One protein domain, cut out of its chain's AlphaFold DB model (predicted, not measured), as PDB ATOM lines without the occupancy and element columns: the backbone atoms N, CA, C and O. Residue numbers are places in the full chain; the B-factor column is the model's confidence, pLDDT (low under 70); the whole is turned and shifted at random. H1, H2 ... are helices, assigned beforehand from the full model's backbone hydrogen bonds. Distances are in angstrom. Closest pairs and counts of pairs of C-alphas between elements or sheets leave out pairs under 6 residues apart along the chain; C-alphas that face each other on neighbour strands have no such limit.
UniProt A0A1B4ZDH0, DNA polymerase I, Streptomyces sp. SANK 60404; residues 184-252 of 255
ATOM      1  N   ASP A 184     -17.218  47.368 -12.131       95.81
ATOM      2  CA  ASP A 184     -16.093  46.473 -12.415       95.81
ATOM      3  C   ASP A 184     -15.822  45.508 -11.252       95.81
ATOM      4  O   ASP A 184     -15.784  44.297 -11.465       95.81
ATOM      5  N   VAL A 185     -15.744  46.024 -10.021       95.94
ATOM      6  CA  VAL A 185     -15.558  45.212  -8.807       95.94
ATOM      7  C   VAL A 185     -16.741  44.272  -8.599       95.94
ATOM      8  O   VAL A 185     -16.546  43.084  -8.364       95.94
ATOM      9  N   HIS A 186     -17.972  44.763  -8.760       94.38
ATOM     10  CA  HIS A 186     -19.157  43.913  -8.650       94.38
ATOM     11  C   HIS A 186     -19.159  42.771  -9.676       94.38
ATOM     12  O   HIS A 186     -19.456  41.628  -9.336       94.38
ATOM     13  N   ARG A 187     -18.798  43.053 -10.937       92.19
ATOM     14  CA  ARG A 187     -18.686  42.009 -11.967       92.19
ATOM     15  C   ARG A 187     -17.581  41.004 -11.647       92.19
ATOM     16  O   ARG A 187     -17.790  39.826 -11.909       92.19
ATOM     17  N   ALA A 188     -16.456  41.441 -11.080       94.31
ATOM     18  CA  ALA A 188     -15.385  40.543 -10.649       94.31
ATOM     19  C   ALA A 188     -15.856  39.590  -9.537       94.31
ATOM     20  O   ALA A 188     -15.660  38.386  -9.657       94.31
ATOM     21  N   VAL A 189     -16.568  40.103  -8.527       94.88
ATOM     22  CA  VAL A 189     -17.165  39.281  -7.456       94.88
ATOM     23  C   VAL A 189     -18.177  38.281  -8.017       94.88
ATOM     24  O   VAL A 189     -18.146  37.104  -7.671       94.88
ATOM     25  N   LEU A 190     -19.061  38.715  -8.923       92.50
ATOM     26  CA  LEU A 190     -20.005  37.802  -9.574       92.50
ATOM     27  C   LEU A 190     -19.288  36.724 -10.389       92.50
ATOM     28  O   LEU A 190     -19.716  35.575 -10.378       92.50
ATOM     29  N   HIS A 191     -18.214  37.083 -11.087       90.12
ATOM     30  CA  HIS A 191     -17.433  36.135 -11.867       90.12
ATOM     31  C   HIS A 191     -16.725  35.099 -10.983       90.12
ATOM     32  O   HIS A 191     -16.739  33.916 -11.305       90.12
ATOM     33  N   GLU A 192     -16.163  35.518  -9.848       91.00
ATOM     34  CA  GLU A 192     -15.552  34.617  -8.865       91.00
ATOM     35  C   GLU A 192     -16.577  33.626  -8.290       91.00
ATOM     36  O   GLU A 192     -16.328  32.421  -8.261       91.00
ATOM     37  N   LEU A 193     -17.746  34.129  -7.880       92.12
ATOM     38  CA  LEU A 193     -18.776  33.325  -7.219       92.12
ATOM     39  C   LEU A 193     -19.564  32.429  -8.184       92.12
ATOM     40  O   LEU A 193     -19.903  31.301  -7.834       92.12
ATOM     41  N   LEU A 194     -19.893  32.925  -9.380       90.56
ATOM     42  CA  LEU A 194     -20.821  32.263 -10.309       90.56
ATOM     43  C   LEU A 194     -20.132  31.682 -11.555       90.56
ATOM     44  O   LEU A 194     -20.716  30.844 -12.247       90.56
ATOM     45  N   GLY A 195     -18.887  32.079 -11.823       87.44
ATOM     46  CA  GLY A 195     -18.125  31.699 -13.010       87.44
ATOM     47  C   GLY A 195     -18.317  32.655 -14.194       87.44
ATOM     48  O   GLY A 195     -18.773  33.793 -14.062       87.44
ATOM     49  N   GLU A 196     -17.924  32.208 -15.388       82.56
ATOM     50  CA  GLU A 196     -18.136  32.970 -16.623       82.56
ATOM     51  C   GLU A 196     -19.621  33.241 -16.862       82.56
ATOM     52  O   GLU A 196     -20.479  32.371 -16.699       82.56
ATOM     53  N   ARG A 197     -19.926  34.474 -17.274       70.44
ATOM     54  CA  ARG A 197     -21.291  34.858 -17.607       70.44
ATOM     55  C   ARG A 197     -21.715  34.132 -18.878       70.44
ATOM     56  O   ARG A 197     -21.239  34.449 -19.965       70.44
ATOM     57  N   TYR A 198     -22.644  33.197 -18.741       68.62
ATOM     58  CA  TYR A 198     -23.262  32.526 -19.873       68.62
ATOM     59  C   TYR A 198     -24.309  33.448 -20.521       68.62
ATOM     60  O   TYR A 198     -25.089  34.098 -19.825       68.62
ATOM     61  N   ALA A 199     -24.304  33.556 -21.853       66.56
ATOM     62  CA  ALA A 199     -25.217  34.445 -22.583       66.56
ATOM     63  C   ALA A 199     -26.658  33.902 -22.667       66.56
ATOM     64  O   ALA A 199     -27.589  34.666 -22.915       66.56
ATOM     65  N   GLY A 200     -26.853  32.596 -22.461       68.19
ATOM     66  CA  GLY A 200     -28.180  31.993 -22.343       68.19
ATOM     67  C   GLY A 200     -28.734  32.117 -20.923       68.19
ATOM     68  O   GLY A 200     -27.972  32.177 -19.964       68.19
ATOM     69  N   GLY A 201     -30.060  32.098 -20.767       69.06
ATOM     70  CA  GLY A 201     -30.746  32.086 -19.461       69.06
ATOM     71  C   GLY A 201     -30.601  30.775 -18.670       69.06
ATOM     72  O   GLY A 201     -31.555  30.344 -18.033       69.06
ATOM     73  N   GLY A 202     -29.451  30.105 -18.780       73.56
ATOM     74  CA  GLY A 202     -29.128  28.869 -18.072       73.56
ATOM     75  C   GLY A 202     -28.519  29.120 -16.693       73.56
ATOM     76  O   GLY A 202     -28.167  30.246 -16.339       73.56
ATOM     77  N   GLU A 203     -28.390  28.046 -15.919       77.88
ATOM     78  CA  GLU A 203     -27.764  28.075 -14.598       77.88
ATOM     79  C   GLU A 203     -26.269  28.449 -14.701       77.88
ATOM     80  O   GLU A 203     -25.562  27.911 -15.559       77.88
ATOM     81  N   PRO A 204     -25.762  29.374 -13.859       86.94
ATOM     82  CA  PRO A 204     -24.341  29.692 -13.801       86.94
ATOM     83  C   PRO A 204     -23.469  28.460 -13.557       86.94
ATOM     84  O   PRO A 204     -23.798  27.604 -12.737       86.94
ATOM     85  N   ARG A 205     -22.310  28.409 -14.220       85.38
ATOM     86  CA  ARG A 205     -21.416  27.243 -14.218       85.38
ATOM     87  C   ARG A 205     -21.079  26.744 -12.812       85.38
ATOM     88  O   ARG A 205     -21.168  25.548 -12.567       85.38
ATOM     89  N   ARG A 206     -20.724  27.643 -11.887       88.94
ATOM     90  CA  ARG A 206     -20.382  27.256 -10.507       88.94
ATOM     91  C   ARG A 206     -21.560  26.648  -9.749       88.94
ATOM     92  O   ARG A 206     -21.348  25.764  -8.931       88.94
ATOM     93  N   LEU A 207     -22.788  27.095 -10.018       90.00
ATOM     94  CA  LEU A 207     -23.975  26.519  -9.386       90.00
ATOM     95  C   LEU A 207     -24.254  25.107  -9.910       90.00
ATOM     96  O   LEU A 207     -24.521  24.221  -9.104       90.00
ATOM     97  N   ALA A 208     -24.089  24.881 -11.217       89.06
ATOM     98  CA  ALA A 208     -24.194  23.545 -11.801       89.06
ATOM     99  C   ALA A 208     -23.126  22.586 -11.241       89.06
ATOM    100  O   ALA A 208     -23.462  21.486 -10.812       89.06
ATOM    101  N   GLU A 209     -21.863  23.029 -11.159       91.06
ATOM    102  CA  GLU A 209     -20.764  22.255 -10.551       91.06
ATOM    103  C   GLU A 209     -21.093  21.866  -9.095       91.06
ATOM    104  O   GLU A 209     -20.987  20.699  -8.722       91.06
ATOM    105  N   LEU A 210     -21.583  22.813  -8.286       93.56
ATOM    106  CA  LEU A 210     -21.992  22.540  -6.904       93.56
ATOM    107  C   LEU A 210     -23.212  21.609  -6.817       93.56
ATOM    108  O   LEU A 210     -23.282  20.770  -5.922       93.56
ATOM    109  N   ALA A 211     -24.184  21.727  -7.724       93.31
ATOM    110  CA  ALA A 211     -25.339  20.830  -7.765       93.31
ATOM    111  C   ALA A 211     -24.936  19.388  -8.118       93.31
ATOM    112  O   ALA A 211     -25.493  18.434  -7.556       93.31
ATOM    113  N   ASP A 212     -23.942  19.230  -8.990       94.50
ATOM    114  CA  ASP A 212     -23.349  17.939  -9.326       94.50
ATOM    115  C   ASP A 212     -22.566  17.357  -8.140       94.50
ATOM    116  O   ASP A 212     -22.747  16.181  -7.821       94.50
ATOM    117  N   GLU A 213     -21.782  18.165  -7.418       96.06
ATOM    118  CA  GLU A 213     -21.094  17.740  -6.187       96.06
ATOM    119  C   GLU A 213     -22.081  17.263  -5.111       96.06
ATOM    120  O   GLU A 213     -21.902  16.194  -4.520       96.06
ATOM    121  N   VAL A 214     -23.165  18.014  -4.889       94.94
ATOM    122  CA  VAL A 214     -24.235  17.625  -3.958       94.94
ATOM    123  C   VAL A 214     -24.884  16.314  -4.405       94.94
ATOM    124  O   VAL A 214     -25.087  15.409  -3.594       94.94
ATOM    125  N   SER A 215     -25.187  16.180  -5.698       95.94
ATOM    126  CA  SER A 215     -25.771  14.957  -6.253       95.94
ATOM    127  C   SER A 215     -24.837  13.751  -6.092       95.94
ATOM    128  O   SER A 215     -25.278  12.665  -5.707       95.94
ATOM    129  N   ALA A 216     -23.538  13.937  -6.328       96.25
ATOM    130  CA  ALA A 216     -22.525  12.907  -6.137       96.25
ATOM    131  C   ALA A 216     -22.428  12.473  -4.666       96.25
ATOM    132  O   ALA A 216     -22.406  11.274  -4.392       96.25
ATOM    133  N   ALA A 217     -22.462  13.419  -3.720       94.06
ATOM    134  CA  ALA A 217     -22.429  13.126  -2.286       94.06
ATOM    135  C   ALA A 217     -23.631  12.286  -1.815       94.06
ATOM    136  O   ALA A 217     -23.482  11.422  -0.951       94.06
ATOM    137  N   PHE A 218     -24.814  12.492  -2.402       93.56
ATOM    138  CA  PHE A 218     -26.007  11.680  -2.124       93.56
ATOM    139  C   PHE A 218     -26.120  10.414  -2.992       93.56
ATOM    140  O   PHE A 218     -27.057   9.634  -2.806       93.56
ATOM    141  N   GLY A 219     -25.221  10.207  -3.961       94.31
ATOM    142  CA  GLY A 219     -25.274   9.090  -4.911       94.31
ATOM    143  C   GLY A 219     -26.481   9.119  -5.862       94.31
ATOM    144  O   GLY A 219     -26.798   8.109  -6.492       94.31
ATOM    145  N   ARG A 220     -27.187  10.253  -5.962       93.06
ATOM    146  CA  ARG A 220     -28.350  10.452  -6.838       93.06
ATOM    147  C   ARG A 220     -28.464  11.913  -7.244       93.06
ATOM    148  O   ARG A 220     -28.014  12.791  -6.525       93.06
ATOM    149  N   ARG A 221     -29.189  12.197  -8.327       94.44
ATOM    150  CA  ARG A 221     -29.529  13.582  -8.676       94.44
ATOM    151  C   ARG A 221     -30.340  14.238  -7.551       94.44
ATOM    152  O   ARG A 221     -31.390  13.707  -7.183       94.44
ATOM    153  N   VAL A 222     -29.872  15.378  -7.050       95.25
ATOM    154  CA  VAL A 222     -30.541  16.231  -6.054       95.25
ATOM    155  C   VAL A 222     -30.529  17.663  -6.572       95.25
ATOM    156  O   VAL A 222     -29.500  18.132  -7.041       95.25
ATOM    157  N   ARG A 223     -31.664  18.360  -6.488       93.06
ATOM    158  CA  ARG A 223     -31.784  19.791  -6.795       93.06
ATOM    159  C   ARG A 223     -31.634  20.640  -5.527       93.06
ATOM    160  O   ARG A 223     -32.594  20.719  -4.758       93.06
ATOM    161  N   PRO A 224     -30.470  21.277  -5.277       91.50
ATOM    162  CA  PRO A 224     -30.226  22.008  -4.029       91.50
ATOM    163  C   PRO A 224     -31.074  23.279  -3.894       91.50
ATOM    164  O   PRO A 224     -31.336  23.739  -2.785       91.50
ATOM    165  N   ASP A 225     -31.531  23.822  -5.021       89.75
ATOM    166  CA  ASP A 225     -32.412  24.984  -5.112       89.75
ATOM    167  C   ASP A 225     -33.858  24.681  -4.680       89.75
ATOM    168  O   ASP A 225     -34.632  25.600  -4.413       89.75
ATOM    169  N   LEU A 226     -34.226  23.396  -4.566       92.62
ATOM    170  CA  LEU A 226     -35.526  22.948  -4.076       92.62
ATOM    171  C   LEU A 226     -35.411  22.396  -2.649       92.62
ATOM    172  O   LEU A 226     -35.017  21.238  -2.471       92.62
ATOM    173  N   PRO A 227     -35.861  23.142  -1.619       92.44
ATOM    174  CA  PRO A 227     -35.768  22.695  -0.232       92.44
ATOM    175  C   PRO A 227     -36.358  21.300   0.017       92.44
ATOM    176  O   PRO A 227     -35.800  20.506   0.772       92.44
ATOM    177  N   ALA A 228     -37.464  20.970  -0.656       92.94
ATOM    178  CA  ALA A 228     -38.122  19.675  -0.526       92.94
ATOM    179  C   ALA A 228     -37.270  18.501  -1.046       92.94
ATOM    180  O   ALA A 228     -37.306  17.422  -0.452       92.94
ATOM    181  N   ASP A 229     -36.498  18.686  -2.124       93.94
ATOM    182  CA  ASP A 229     -35.648  17.614  -2.666       93.94
ATOM    183  C   ASP A 229     -34.428  17.373  -1.770       93.94
ATOM    184  O   ASP A 229     -34.066  16.224  -1.515       93.94
ATOM    185  N   VAL A 230     -33.869  18.438  -1.187       93.38
ATOM    186  CA  VAL A 230     -32.788  18.343  -0.195       93.38
ATOM    187  C   VAL A 230     -33.250  17.584   1.052       93.38
ATOM    188  O   VAL A 230     -32.602  16.618   1.452       93.38
ATOM    189  N   VAL A 231     -34.399  17.946   1.639       93.00
ATOM    190  CA  VAL A 231     -34.957  17.230   2.807       93.00
ATOM    191  C   VAL A 231     -35.185  15.750   2.486       93.00
ATOM    192  O   VAL A 231     -34.850  14.878   3.288       93.00
ATOM    193  N   LYS A 232     -35.707  15.449   1.290       93.44
ATOM    194  CA  LYS A 232     -35.901  14.072   0.825       93.44
ATOM    195  C   LYS A 232     -34.575  13.320   0.666       93.44
ATOM    196  O   LYS A 232     -34.517  12.145   1.016       93.44
ATOM    197  N   ALA A 233     -33.529  13.963   0.143       94.12
ATOM    198  CA  ALA A 233     -32.199  13.371  -0.008       94.12
ATOM    199  C   ALA A 233     -31.591  12.979   1.345       94.12
ATOM    200  O   ALA A 233     -31.189  11.831   1.517       94.12
ATOM    201  N   PHE A 234     -31.627  13.882   2.329       93.38
ATOM    202  CA  PHE A 234     -31.187  13.587   3.696       93.38
ATOM    203  C   PHE A 234     -31.983  12.441   4.329       93.38
ATOM    204  O   PHE A 234     -31.388  11.506   4.861       93.38
ATOM    205  N   ALA A 235     -33.316  12.460   4.203       92.25
ATOM    206  CA  ALA A 235     -34.166  11.403   4.748       92.25
ATOM    207  C   ALA A 235     -33.838  10.020   4.152       92.25
ATOM    208  O   ALA A 235     -33.814   9.028   4.876       92.25
ATOM    209  N   GLN A 236     -33.549   9.952   2.849       92.56
ATOM    210  CA  GLN A 236     -33.134   8.717   2.173       92.56
ATOM    211  C   GLN A 236     -31.731   8.253   2.582       92.56
ATOM    212  O   GLN A 236     -31.482   7.053   2.612       92.56
ATOM    213  N   ALA A 237     -30.849   9.182   2.949       90.81
ATOM    214  CA  ALA A 237     -29.548   8.889   3.546       90.81
ATOM    215  C   ALA A 237     -29.630   8.538   5.050       90.81
ATOM    216  O   ALA A 237     -28.604   8.383   5.704       90.81
ATOM    217  N   GLY A 238     -30.839   8.427   5.619       91.31
ATOM    218  CA  GLY A 238     -31.054   8.079   7.028       91.31
ATOM    219  C   GLY A 238     -30.876   9.240   8.010       91.31
ATOM    220  O   GLY A 238     -30.918   9.029   9.220       91.31
ATOM    221  N   ILE A 239     -30.716  10.471   7.518       91.06
ATOM    222  CA  ILE A 239     -30.516  11.669   8.336       91.06
ATOM    223  C   ILE A 239     -31.811  12.477   8.351       91.06
ATOM    224  O   ILE A 239     -32.307  12.934   7.321       91.06
ATOM    225  N   LYS A 240     -32.382  12.684   9.537       89.00
ATOM    226  CA  LYS A 240     -33.626  13.443   9.678       89.00
ATOM    227  C   LYS A 240     -33.332  14.930   9.862       89.00
ATOM    228  O   LYS A 240     -32.822  15.330  10.903       89.00
ATOM    229  N   VAL A 241     -33.742  15.738   8.887       91.00
ATOM    230  CA  VAL A 241     -33.706  17.208   8.938       91.00
ATOM    231  C   VAL A 241     -35.127  17.771   8.863       91.00
ATOM    232  O   VAL A 241     -35.988  17.213   8.180       91.00
ATOM    233  N   ARG A 242     -35.402  18.855   9.588       85.88
ATOM    234  CA  ARG A 242     -36.697  19.559   9.620       85.88
ATOM    235  C   ARG A 242     -36.738  20.730   8.638       85.88
ATOM    236  O   ARG A 242     -37.821  21.107   8.200       85.88
ATOM    237  N   SER A 243     -35.587  21.296   8.285       87.62
ATOM    238  CA  SER A 243     -35.456  22.373   7.304       87.62
ATOM    239  C   SER A 243     -34.098  22.350   6.598       87.62
ATOM    240  O   SER A 243     -33.147  21.715   7.046       87.62
ATOM    241  N   THR A 244     -34.001  23.094   5.496       90.38
ATOM    242  CA  THR A 244     -32.745  23.349   4.774       90.38
ATOM    243  C   THR A 244     -32.043  24.623   5.245       90.38
ATOM    244  O   THR A 244     -31.181  25.161   4.549       90.38
ATOM    245  N   ARG A 245     -32.419  25.160   6.414       91.38
ATOM    246  CA  ARG A 245     -31.761  26.347   6.958       91.38
ATOM    247  C   ARG A 245     -30.321  25.999   7.313       91.38
ATOM    248  O   ARG A 245     -30.051  24.960   7.909       91.38
ATOM    249  N   ARG A 246     -29.399  26.908   6.984       89.00
ATOM    250  CA  ARG A 246     -27.952  26.699   7.134       89.00
ATOM    251  C   ARG A 246     -27.555  26.163   8.512       89.00
ATOM    252  O   ARG A 246     -26.737  25.255   8.583       89.00
ATOM    253  N   TRP A 247     -28.104  26.726   9.589       88.38
ATOM    254  CA  TRP A 247     -27.735  26.327  10.951       88.38
ATOM    255  C   TRP A 247     -28.156  24.895  11.289       88.38
ATOM    256  O   TRP A 247     -27.418  24.206  11.974       88.38
ATOM    257  N   GLU A 248     -29.288  24.421  10.768       88.25
ATOM    258  CA  GLU A 248     -29.747  23.053  11.008       88.25
ATOM    259  C   GLU A 248     -28.871  22.039  10.271       88.25
ATOM    260  O   GLU A 248     -28.484  21.027  10.845       88.25
ATOM    261  N   LEU A 249     -28.499  22.338   9.023       89.88
ATOM    262  CA  LEU A 249     -27.590  21.480   8.262       89.88
ATOM    263  C   LEU A 249     -26.175  21.461   8.865       89.88
ATOM    264  O   LEU A 249     -25.518  20.427   8.844       89.88
ATOM    265  N   ALA A 250     -25.717  22.582   9.431       89.19
ATOM    266  CA  ALA A 250     -24.401  22.687  10.064       89.19
ATOM    267  C   ALA A 250     -24.278  21.899  11.384       89.19
ATOM    268  O   ALA A 250     -23.167  21.575  11.796       89.19
ATOM    269  N   GLU A 251     -25.394  21.589  12.052       87.69
ATOM    270  CA  GLU A 251     -25.413  20.783  13.283       87.69
ATOM    271  C   GLU A 251     -25.329  19.270  13.018       87.69
ATOM    272  O   GLU A 251     -25.097  18.489  13.946       87.69
ATOM    273  N   ILE A 252     -25.483  18.842  11.759       84.50
ATOM    274  CA  ILE A 252     -25.391  17.435  11.366       84.50
ATOM    275  C   ILE A 252     -23.936  16.982  11.506       84.50
ATOM    276  O   ILE A 252     -23.055  17.404  10.759       84.50
TER     277      ILE A 252
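This is residues 184 to 252 of the 255 residues of the protein "DNA polymerase I" of Streptomyces sp. SANK 60404 (UniProt A0A1B4ZDH0). This is a loose string of four helices: H1 and H2 follow each other nearly in line, meeting where H1 ends and H2 begins, and together make most of the length. H3 and the short H4 lie off to the side, away from H1, and touch no helix, which leaves an open arrangement without a packed bundle. The printed part has 69 residues with four named helices, H1, H2, H3 and H4 in chain order, and no named strand; the class is all helix. The whole is loose, with a radius of gyration of the C-alphas of 14.6 A, and elongated, spanning 44 by 24 by 17 A.

H1, residues 184 to 194, touches H2, residues 205 to 217. The closest C-alphas of the two are those of Leu 194 and Arg 206, 5.0 A apart, and H2 touches H1 with residues 205 to 207 alone. Their lines stand at a shallow tilt of 24 degrees and run the same way. H3, residues 227 to 236, is apart from H1 and from H2. H4, residues 246 to 250, is apart from H1, H2 and H3. In H1, H2, H3 and H4 every O i to N i+4 pair is within hydrogen-bond range.

H1 begins at C-alpha 184, (-16.093, 46.473, -12.415), and is 15.1 A long from first to last C-alpha. H2, the longest, measures 18.5 A and ends at C-alpha 217, (-22.429, 13.126, -2.286). H3 measures 14.4 A. H4 measures 6.1 A and ends at C-alpha 250, (-24.401, 22.687, 10.064).

The two C-alphas farthest apart, those of Asp 184 and Gly 238, are 45.6 A apart. The printed part has no cut, and its three links are short. The mean pLDDT of the printed part is 89.5; residues 198 to 201, between H1 and H2, are under 70.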